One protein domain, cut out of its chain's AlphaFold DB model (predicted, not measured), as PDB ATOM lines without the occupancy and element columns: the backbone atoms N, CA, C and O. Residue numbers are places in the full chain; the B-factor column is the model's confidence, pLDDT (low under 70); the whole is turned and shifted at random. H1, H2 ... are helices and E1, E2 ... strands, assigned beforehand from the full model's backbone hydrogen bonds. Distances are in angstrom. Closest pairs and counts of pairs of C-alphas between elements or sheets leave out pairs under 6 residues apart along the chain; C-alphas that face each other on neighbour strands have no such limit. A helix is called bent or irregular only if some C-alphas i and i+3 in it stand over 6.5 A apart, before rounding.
ATOM      1  N   PHE A  97      37.628 -27.304  -8.274       92.69
ATOM      2  CA  PHE A  97      36.312 -27.387  -8.900       92.69
ATOM      3  C   PHE A  97      35.221 -27.473  -7.839       92.69
ATOM      4  O   PHE A  97      35.167 -28.427  -7.064       92.69
ATOM      5  N   VAL A  98      34.348 -26.472  -7.824       94.88
ATOM      6  CA  VAL A  98      33.133 -26.441  -7.012       94.88
ATOM      7  C   VAL A  98      32.010 -25.986  -7.930       94.88
ATOM      8  O   VAL A  98      32.064 -24.883  -8.471       94.88
ATOM      9  N   GLU A  99      31.021 -26.846  -8.146       95.69
ATOM     10  CA  GLU A  99      29.869 -26.524  -8.984       95.69
ATOM     11  C   GLU A  99      28.909 -25.580  -8.252       95.69
ATOM     12  O   GLU A  99      28.574 -25.798  -7.086       95.69
ATOM     13  N   ASP A 100      28.476 -24.527  -8.941       96.00
ATOM     14  CA  ASP A 100      27.431 -23.624  -8.470       96.00
ATOM     15  C   ASP A 100      26.072 -24.352  -8.403       96.00
ATOM     16  O   ASP A 100      25.567 -24.787  -9.444       96.00
ATOM     17  N   PRO A 101      25.423 -24.439  -7.225       96.88
ATOM     18  CA  PRO A 101      24.123 -25.094  -7.087       96.88
ATOM     19  C   PRO A 101      23.009 -24.464  -7.934       96.88
ATOM     20  O   PRO A 101      22.015 -25.130  -8.227       96.88
ATOM     21  N   LEU A 102      23.142 -23.185  -8.299       96.81
ATOM     22  CA  LEU A 102      22.141 -22.453  -9.078       96.81
ATOM     23  C   LEU A 102      22.434 -22.465 -10.583       96.81
ATOM     24  O   LEU A 102      21.562 -22.104 -11.374       96.81
ATOM     25  N   SER A 103      23.640 -22.870 -10.990       94.88
ATOM     26  CA  SER A 103      24.074 -22.833 -12.385       94.88
ATOM     27  C   SER A 103      24.999 -24.004 -12.708       94.88
ATOM     28  O   SER A 103      26.221 -23.895 -12.614       94.88
ATOM     29  N   VAL A 104      24.415 -25.100 -13.192       94.06
ATOM     30  CA  VAL A 104      25.158 -26.280 -13.662       94.06
ATOM     31  C   VAL A 104      26.233 -25.875 -14.673       94.06
ATOM     32  O   VAL A 104      25.990 -25.075 -15.581       94.06
ATOM     33  N   GLY A 105      27.440 -26.413 -14.504       89.62
ATOM     34  CA  GLY A 105      28.600 -26.081 -15.340       89.62
ATOM     35  C   GLY A 105      29.311 -24.764 -14.995       89.62
ATOM     36  O   GLY A 105      30.351 -24.463 -15.586       89.62
ATOM     37  N   ASN A 106      28.822 -23.987 -14.021       93.00
ATOM     38  CA  ASN A 106      29.538 -22.831 -13.483       93.00
ATOM     39  C   ASN A 106      30.473 -23.275 -12.339       93.00
ATOM     40  O   ASN A 106      30.023 -23.525 -11.226       93.00
ATOM     41  N   ASN A 107      31.786 -23.354 -12.590       94.19
ATOM     42  CA  ASN A 107      32.773 -23.601 -11.529       94.19
ATOM     43  C   ASN A 107      33.031 -22.323 -10.711       94.19
ATOM     44  O   ASN A 107      33.609 -21.376 -11.254       94.19
ATOM     45  N   VAL A 108      32.677 -22.284  -9.428       95.69
ATOM     46  CA  VAL A 108      32.984 -21.139  -8.544       95.69
ATOM     47  C   VAL A 108      34.429 -21.155  -8.021       95.69
ATOM     48  O   VAL A 108      34.951 -20.120  -7.617       95.69
ATOM     49  N   GLY A 109      35.114 -22.300  -8.088       93.94
ATOM     50  CA  GLY A 109      36.502 -22.482  -7.647       93.94
ATOM     51  C   GLY A 109      37.577 -22.022  -8.641       93.94
ATOM     52  O   GLY A 109      38.748 -21.958  -8.274       93.94
ATOM     53  N   ARG A 110      37.207 -21.637  -9.872       93.00
ATOM     54  CA  ARG A 110      38.162 -21.281 -10.947       93.00
ATOM     55  C   ARG A 110      39.125 -20.135 -10.603       93.00
ATOM     56  O   ARG A 110      40.238 -20.081 -11.106       93.00
ATOM     57  N   ASN A 111      38.712 -19.221  -9.722       93.38
ATOM     58  CA  ASN A 111      39.528 -18.076  -9.293       93.38
ATOM     59  C   ASN A 111      40.410 -18.386  -8.068       93.38
ATOM     60  O   ASN A 111      41.118 -17.506  -7.584       93.38
ATOM     61  N   ALA A 112      40.392 -19.613  -7.540       92.12
ATOM     62  CA  ALA A 112      41.153 -20.002  -6.352       92.12
ATOM     63  C   ALA A 112      42.624 -20.345  -6.679       92.12
ATOM     64  O   ALA A 112      43.111 -21.433  -6.373       92.12
ATOM     65  N   PHE A 113      43.368 -19.412  -7.281       90.81
ATOM     66  CA  PHE A 113      44.743 -19.656  -7.750       90.81
ATOM     67  C   PHE A 113      45.752 -19.965  -6.626       90.81
ATOM     68  O   PHE A 113      46.786 -20.578  -6.877       90.81
ATOM     69  N   ARG A 114      45.449 -19.597  -5.372       91.88
ATOM     70  CA  ARG A 114      46.278 -19.901  -4.187       91.88
ATOM     71  C   ARG A 114      45.792 -21.113  -3.387       91.88
ATOM     72  O   ARG A 114      46.161 -21.253  -2.222       91.88
ATOM     73  N   ILE A 115      44.980 -22.000  -3.967       94.25
ATOM     74  CA  ILE A 115      44.392 -23.131  -3.224       94.25
ATOM     75  C   ILE A 115      45.439 -24.013  -2.524       94.25
ATOM     76  O   ILE A 115      45.186 -24.516  -1.435       94.25
ATOM     77  N   PHE A 116      46.650 -24.138  -3.070       90.69
ATOM     78  CA  PHE A 116      47.732 -24.888  -2.423       90.69
ATOM     79  C   PHE A 116      48.256 -24.227  -1.136       90.69
ATOM     80  O   PHE A 116      48.643 -24.928  -0.205       90.69
ATOM     81  N   GLN A 117      48.238 -22.891  -1.047       92.81
ATOM     82  CA  GLN A 117      48.572 -22.181   0.196       92.81
ATOM     83  C   GLN A 117      47.499 -22.440   1.256       92.81
ATOM     84  O   GLN A 117      47.817 -22.748   2.401       92.81
ATOM     85  N   VAL A 118      46.228 -22.419   0.842       91.62
ATOM     86  CA  VAL A 118      45.090 -22.759   1.705       91.62
ATOM     87  C   VAL A 118      45.214 -24.199   2.220       91.62
ATOM     88  O   VAL A 118      45.084 -24.436   3.417       91.62
ATOM     89  N   GLN A 119      45.553 -25.161   1.355       94.06
ATOM     90  CA  GLN A 119      45.793 -26.555   1.756       94.06
ATOM     91  C   GLN A 119      46.924 -26.696   2.786       94.06
ATOM     92  O   GLN A 119      46.794 -27.475   3.736       94.06
ATOM     93  N   ARG A 120      48.022 -25.948   2.619       91.62
ATOM     94  CA  ARG A 120      49.129 -25.937   3.585       91.62
ATOM     95  C   ARG A 120      48.666 -25.402   4.940       91.62
ATOM     96  O   ARG A 120      48.844 -26.095   5.935       91.62
ATOM     97  N   ALA A 121      47.979 -24.262   4.955       89.25
ATOM     98  CA  ALA A 121      47.449 -23.671   6.181       89.25
ATOM     99  C   ALA A 121      46.492 -24.623   6.925       89.25
ATOM    100  O   ALA A 121      46.605 -24.787   8.137       89.25
ATOM    101  N   PHE A 122      45.602 -25.324   6.209       93.44
ATOM    102  CA  PHE A 122      44.740 -26.346   6.820       93.44
ATOM    103  C   PHE A 122      45.531 -27.520   7.407       93.44
ATOM    104  O   PHE A 122      45.163 -28.045   8.458       93.44
ATOM    105  N   SER A 123      46.614 -27.934   6.749       92.75
ATOM    106  CA  SER A 123      47.478 -29.012   7.243       92.75
ATOM    107  C   SER A 123      48.195 -28.609   8.532       92.75
ATOM    108  O   SER A 123      48.251 -29.400   9.475       92.75
ATOM    109  N   ASP A 124      48.699 -27.378   8.600       88.81
ATOM    110  CA  ASP A 124      49.359 -26.845   9.793       88.81
ATOM    111  C   ASP A 124      48.369 -26.649  10.948       88.81
ATOM    112  O   ASP A 124      48.631 -27.112  12.059       88.81
ATOM    113  N   ALA A 125      47.180 -26.105  10.669       89.50
ATOM    114  CA  ALA A 125      46.102 -25.994  11.651       89.50
ATOM    115  C   ALA A 125      45.675 -27.363  12.202       89.50
ATOM    116  O   ALA A 125      45.501 -27.523  13.409       89.50
ATOM    117  N   HIS A 126      45.564 -28.380  11.340       93.44
ATOM    118  CA  HIS A 126      45.272 -29.746  11.771       93.44
ATOM    119  C   HIS A 126      46.369 -30.296  12.694       93.44
ATOM    120  O   HIS A 126      46.060 -30.852  13.747       93.44
ATOM    121  N   ARG A 127      47.650 -30.114  12.344       89.62
ATOM    122  CA  ARG A 127      48.777 -30.536  13.195       89.62
ATOM    123  C   ARG A 127      48.750 -29.844  14.559       89.62
ATOM    124  O   ARG A 127      48.947 -30.512  15.572       89.62
ATOM    125  N   ALA A 128      48.478 -28.543  14.591       89.06
ATOM    126  CA  ALA A 128      48.383 -27.768  15.824       89.06
ATOM    127  C   ALA A 128      47.210 -28.209  16.715       89.06
ATOM    128  O   ALA A 128      47.359 -28.310  17.937       89.06
ATOM    129  N   LEU A 129      46.058 -28.517  16.108       89.69
ATOM    130  CA  LEU A 129      44.890 -29.044  16.813       89.69
ATOM    131  C   LEU A 129      45.182 -30.410  17.442       89.69
ATOM    132  O   LEU A 129      44.910 -30.600  18.623       89.69
ATOM    133  N   VAL A 130      45.783 -31.331  16.682       89.50
ATOM    134  CA  VAL A 130      46.171 -32.659  17.189       89.50
ATOM    135  C   VAL A 130      47.151 -32.532  18.355       89.50
ATOM    136  O   VAL A 130      46.907 -33.113  19.409       89.50
ATOM    137  N   ALA A 131      48.196 -31.710  18.215       85.69
ATOM    138  CA  ALA A 131      49.155 -31.470  19.292       85.69
ATOM    139  C   ALA A 131      48.489 -30.890  20.554       85.69
ATOM    140  O   ALA A 131      48.850 -31.259  21.666       85.69
ATOM    141  N   SER A 132      47.488 -30.018  20.398       83.06
ATOM    142  CA  SER A 132      46.782 -29.419  21.541       83.06
ATOM    143  C   SER A 132      45.889 -30.420  22.278       83.06
ATOM    144  O   SER A 132      45.800 -30.365  23.502       83.06
ATOM    145  N   LEU A 133      45.272 -31.367  21.562       82.38
ATOM    146  CA  LEU A 133      44.508 -32.462  22.180       82.38
ATOM    147  C   LEU A 133      45.414 -33.422  22.971       82.38
ATOM    148  O   LEU A 133      45.012 -33.951  24.008       82.38
ATOM    149  N   GLU A 134      46.645 -33.648  22.507       77.31
ATOM    150  CA  GLU A 134      47.649 -34.431  23.246       77.31
ATOM    151  C   GLU A 134      48.161 -33.680  24.491       77.31
ATOM    152  O   GLU A 134      48.478 -34.296  25.514       77.31
ATOM    153  N   TRP A 135      48.186 -32.346  24.432       68.50
ATOM    154  CA  TRP A 135      48.656 -31.481  25.515       68.50
ATOM    155  C   TRP A 135      47.706 -31.465  26.725       68.50
ATOM    156  O   TRP A 135      48.170 -31.528  27.866       68.50
ATOM    157  N   GLU A 136      46.385 -31.477  26.499       61.28
ATOM    158  CA  GLU A 136      45.371 -31.507  27.574       61.28
ATOM    159  C   GLU A 136      45.555 -32.710  28.520       61.28
ATOM    160  O   GLU A 136      45.383 -32.593  29.732       61.28
ATOM    161  N   HIS A 137      45.988 -33.859  27.991       57.34
ATOM    162  CA  HIS A 137      46.185 -35.084  28.772       57.34
ATOM    163  C   HIS A 137      47.467 -35.086  29.623       57.34
ATOM    164  O   HIS A 137      47.612 -35.936  30.502       57.34
ATOM    165  N   TYR A 149      50.973 -23.581  23.875       75.19
ATOM    166  CA  TYR A 149      49.704 -23.474  23.161       75.19
ATOM    167  C   TYR A 149      49.898 -23.629  21.651       75.19
ATOM    168  O   TYR A 149      49.877 -22.633  20.924       75.19
ATOM    169  N   PRO A 150      50.040 -24.867  21.141       77.62
ATOM    170  CA  PRO A 150      50.303 -25.101  19.722       77.62
ATOM    171  C   PRO A 150      49.217 -24.510  18.809       77.62
ATOM    172  O   PRO A 150      49.527 -23.965  17.751       77.62
ATOM    173  N   LEU A 151      47.945 -24.549  19.230       79.88
ATOM    174  CA  LEU A 151      46.845 -23.877  18.527       79.88
ATOM    175  C   LEU A 151      47.006 -22.353  18.482       79.88
ATOM    176  O   LEU A 151      46.835 -21.754  17.423       79.88
ATOM    177  N   LEU A 152      47.340 -21.730  19.613       79.44
ATOM    178  CA  LEU A 152      47.550 -20.285  19.678       79.44
ATOM    179  C   LEU A 152      48.749 -19.881  18.815       79.44
ATOM    180  O   LEU A 152      48.659 -18.920  18.056       79.44
ATOM    181  N   GLN A 153      49.826 -20.666  18.852       81.06
ATOM    182  CA  GLN A 153      51.000 -20.458  18.014       81.06
ATOM    183  C   GLN A 153      50.639 -20.520  16.525       81.06
ATOM    184  O   GLN A 153      51.015 -19.625  15.773       81.06
ATOM    185  N   CYS A 154      49.862 -21.521  16.106       81.50
ATOM    186  CA  CYS A 154      49.410 -21.655  14.722       81.50
ATOM    187  C   CYS A 154      48.561 -20.463  14.252       81.50
ATOM    188  O   CYS A 154      48.667 -20.058  13.096       81.50
ATOM    189  N   LEU A 155      47.724 -19.897  15.128       81.31
ATOM    190  CA  LEU A 155      46.915 -18.719  14.808       81.31
ATOM    191  C   LEU A 155      47.779 -17.455  14.697       81.31
ATOM    192  O   LEU A 155      47.609 -16.686  13.753       81.31
ATOM    193  N   LEU A 156      48.732 -17.269  15.615       80.44
ATOM    194  CA  LEU A 156      49.608 -16.093  15.657       80.44
ATOM    195  C   LEU A 156      50.688 -16.095  14.563       80.44
ATOM    196  O   LEU A 156      51.070 -15.033  14.095       80.44
ATOM    197  N   HIS A 157      51.162 -17.261  14.117       71.38
ATOM    198  CA  HIS A 157      52.201 -17.366  13.076       71.38
ATOM    199  C   HIS A 157      51.649 -17.277  11.643       71.38
ATOM    200  O   HIS A 157      52.397 -17.417  10.681       71.38
ATOM    201  N   SER A 158      50.346 -17.045  11.466       64.00
ATOM    202  CA  SER A 158      49.723 -16.972  10.135       64.00
ATOM    203  C   SER A 158      49.939 -15.632   9.398       64.00
ATOM    204  O   SER A 158      49.362 -15.421   8.329       64.00
ATOM    205  N   GLU A 159      50.797 -14.743   9.917       59.34
ATOM    206  CA  GLU A 159      51.073 -13.409   9.351       59.34
ATOM    207  C   GLU A 159      51.794 -13.427   7.983       59.34
ATOM    208  O   GLU A 159      51.731 -12.441   7.245       59.34
ATOM    209  N   ASP A 160      52.376 -14.556   7.566       54.00
ATOM    210  CA  ASP A 160      53.095 -14.690   6.283       54.00
ATOM    211  C   ASP A 160      52.195 -14.624   5.027       54.00
ATOM    212  O   ASP A 160      52.681 -14.657   3.896       54.00
ATOM    213  N   VAL A 161      50.873 -14.499   5.178       53.19
ATOM    214  CA  VAL A 161      49.952 -14.333   4.037       53.19
ATOM    215  C   VAL A 161      49.953 -12.892   3.489       53.19
ATOM    216  O   VAL A 161      49.518 -12.673   2.356       53.19
TER     217      VAL A 161
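AT A GLANCE: This is residues 97 to 137 and 149 to 161 of the 170 residues of the protein "Hypothetical protein" of Cyclophora tenuis (UniProt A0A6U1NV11). One long helix, H2, makes a straight shaft; a shorter helix, H3, packs beside the stretch of residues 124 to 132 and runs the opposite way. Beyond the first residue of H2 lies a small looped head, residues 97 to 111, in which the chain folds back through the strand E1 and the short helix H1, away from H3. The printed part has 54 residues with one named strand and three named helices, in the order E1, H1, H2, H3, and its class is mostly helix. The whole is extended, with a radius of gyration of the C-alphas of 16.1 A, and flat, spanning 48 by 25 by 14 A.

HOW THE PARTS SIT: Look first at the longest helix, H2, residues 115 to 136. It touches H3, residues 150 to 161, with 13 pairs of C-alphas within 8 A. The closest C-alphas are those of Ala 128 and Leu 151, 5.0 A apart. H2 touches H3 with residues 124 to 132 alone, and H3 touches H2 with residues 150 to 155 alone. Their lines stand at a shallow tilt of 18 degrees, and they run opposite ways. H1, residues 108 to 111, is apart from H2 and from H3. E1, residues 103 to 107, is apart from H2 and H3 too, and pairs with no named strand; E1 and H1 meet only through their link. In H2 every O i to N i+4 pair is within hydrogen-bond range, in H3 4 of 8 are, and H1 is too short for such a pair.

IN THESE COORDINATES: Find C-alpha 115 at (44.392, -23.131, -3.224); from there H2 runs 31.9 A to C-alpha 136 at (45.371, -31.507, 27.574). H3 begins at Pro 150 and runs 19.0 A to C-alpha 161 at (49.952, -14.333, 4.037). Go back to C-alpha 103 at (24.074, -22.833, -12.385), where E1 begins; it measures 8.8 A. H1 follows at Val 108. H1 and H3 are irregular: C-alphas 108 and 111 are 7.3 A apart, and C-alphas 157 and 160 are 7.4 A apart.

THE WHOLE: The two C-alphas farthest apart are those of Gly 105 and His 137, at 48.3 A. Residues 138 to 148 are cut out, and the C-alphas of His 137 and Tyr 149 are 13.4 A apart across the cut. The links from E1 to H1 and from H1 to H2 are tight; that from H2 to H3 is the link across the cut. The mean pLDDT of the printed part is 85.3, and the model's confidence is under 70 at residues 135 to 137 and 158 to 161.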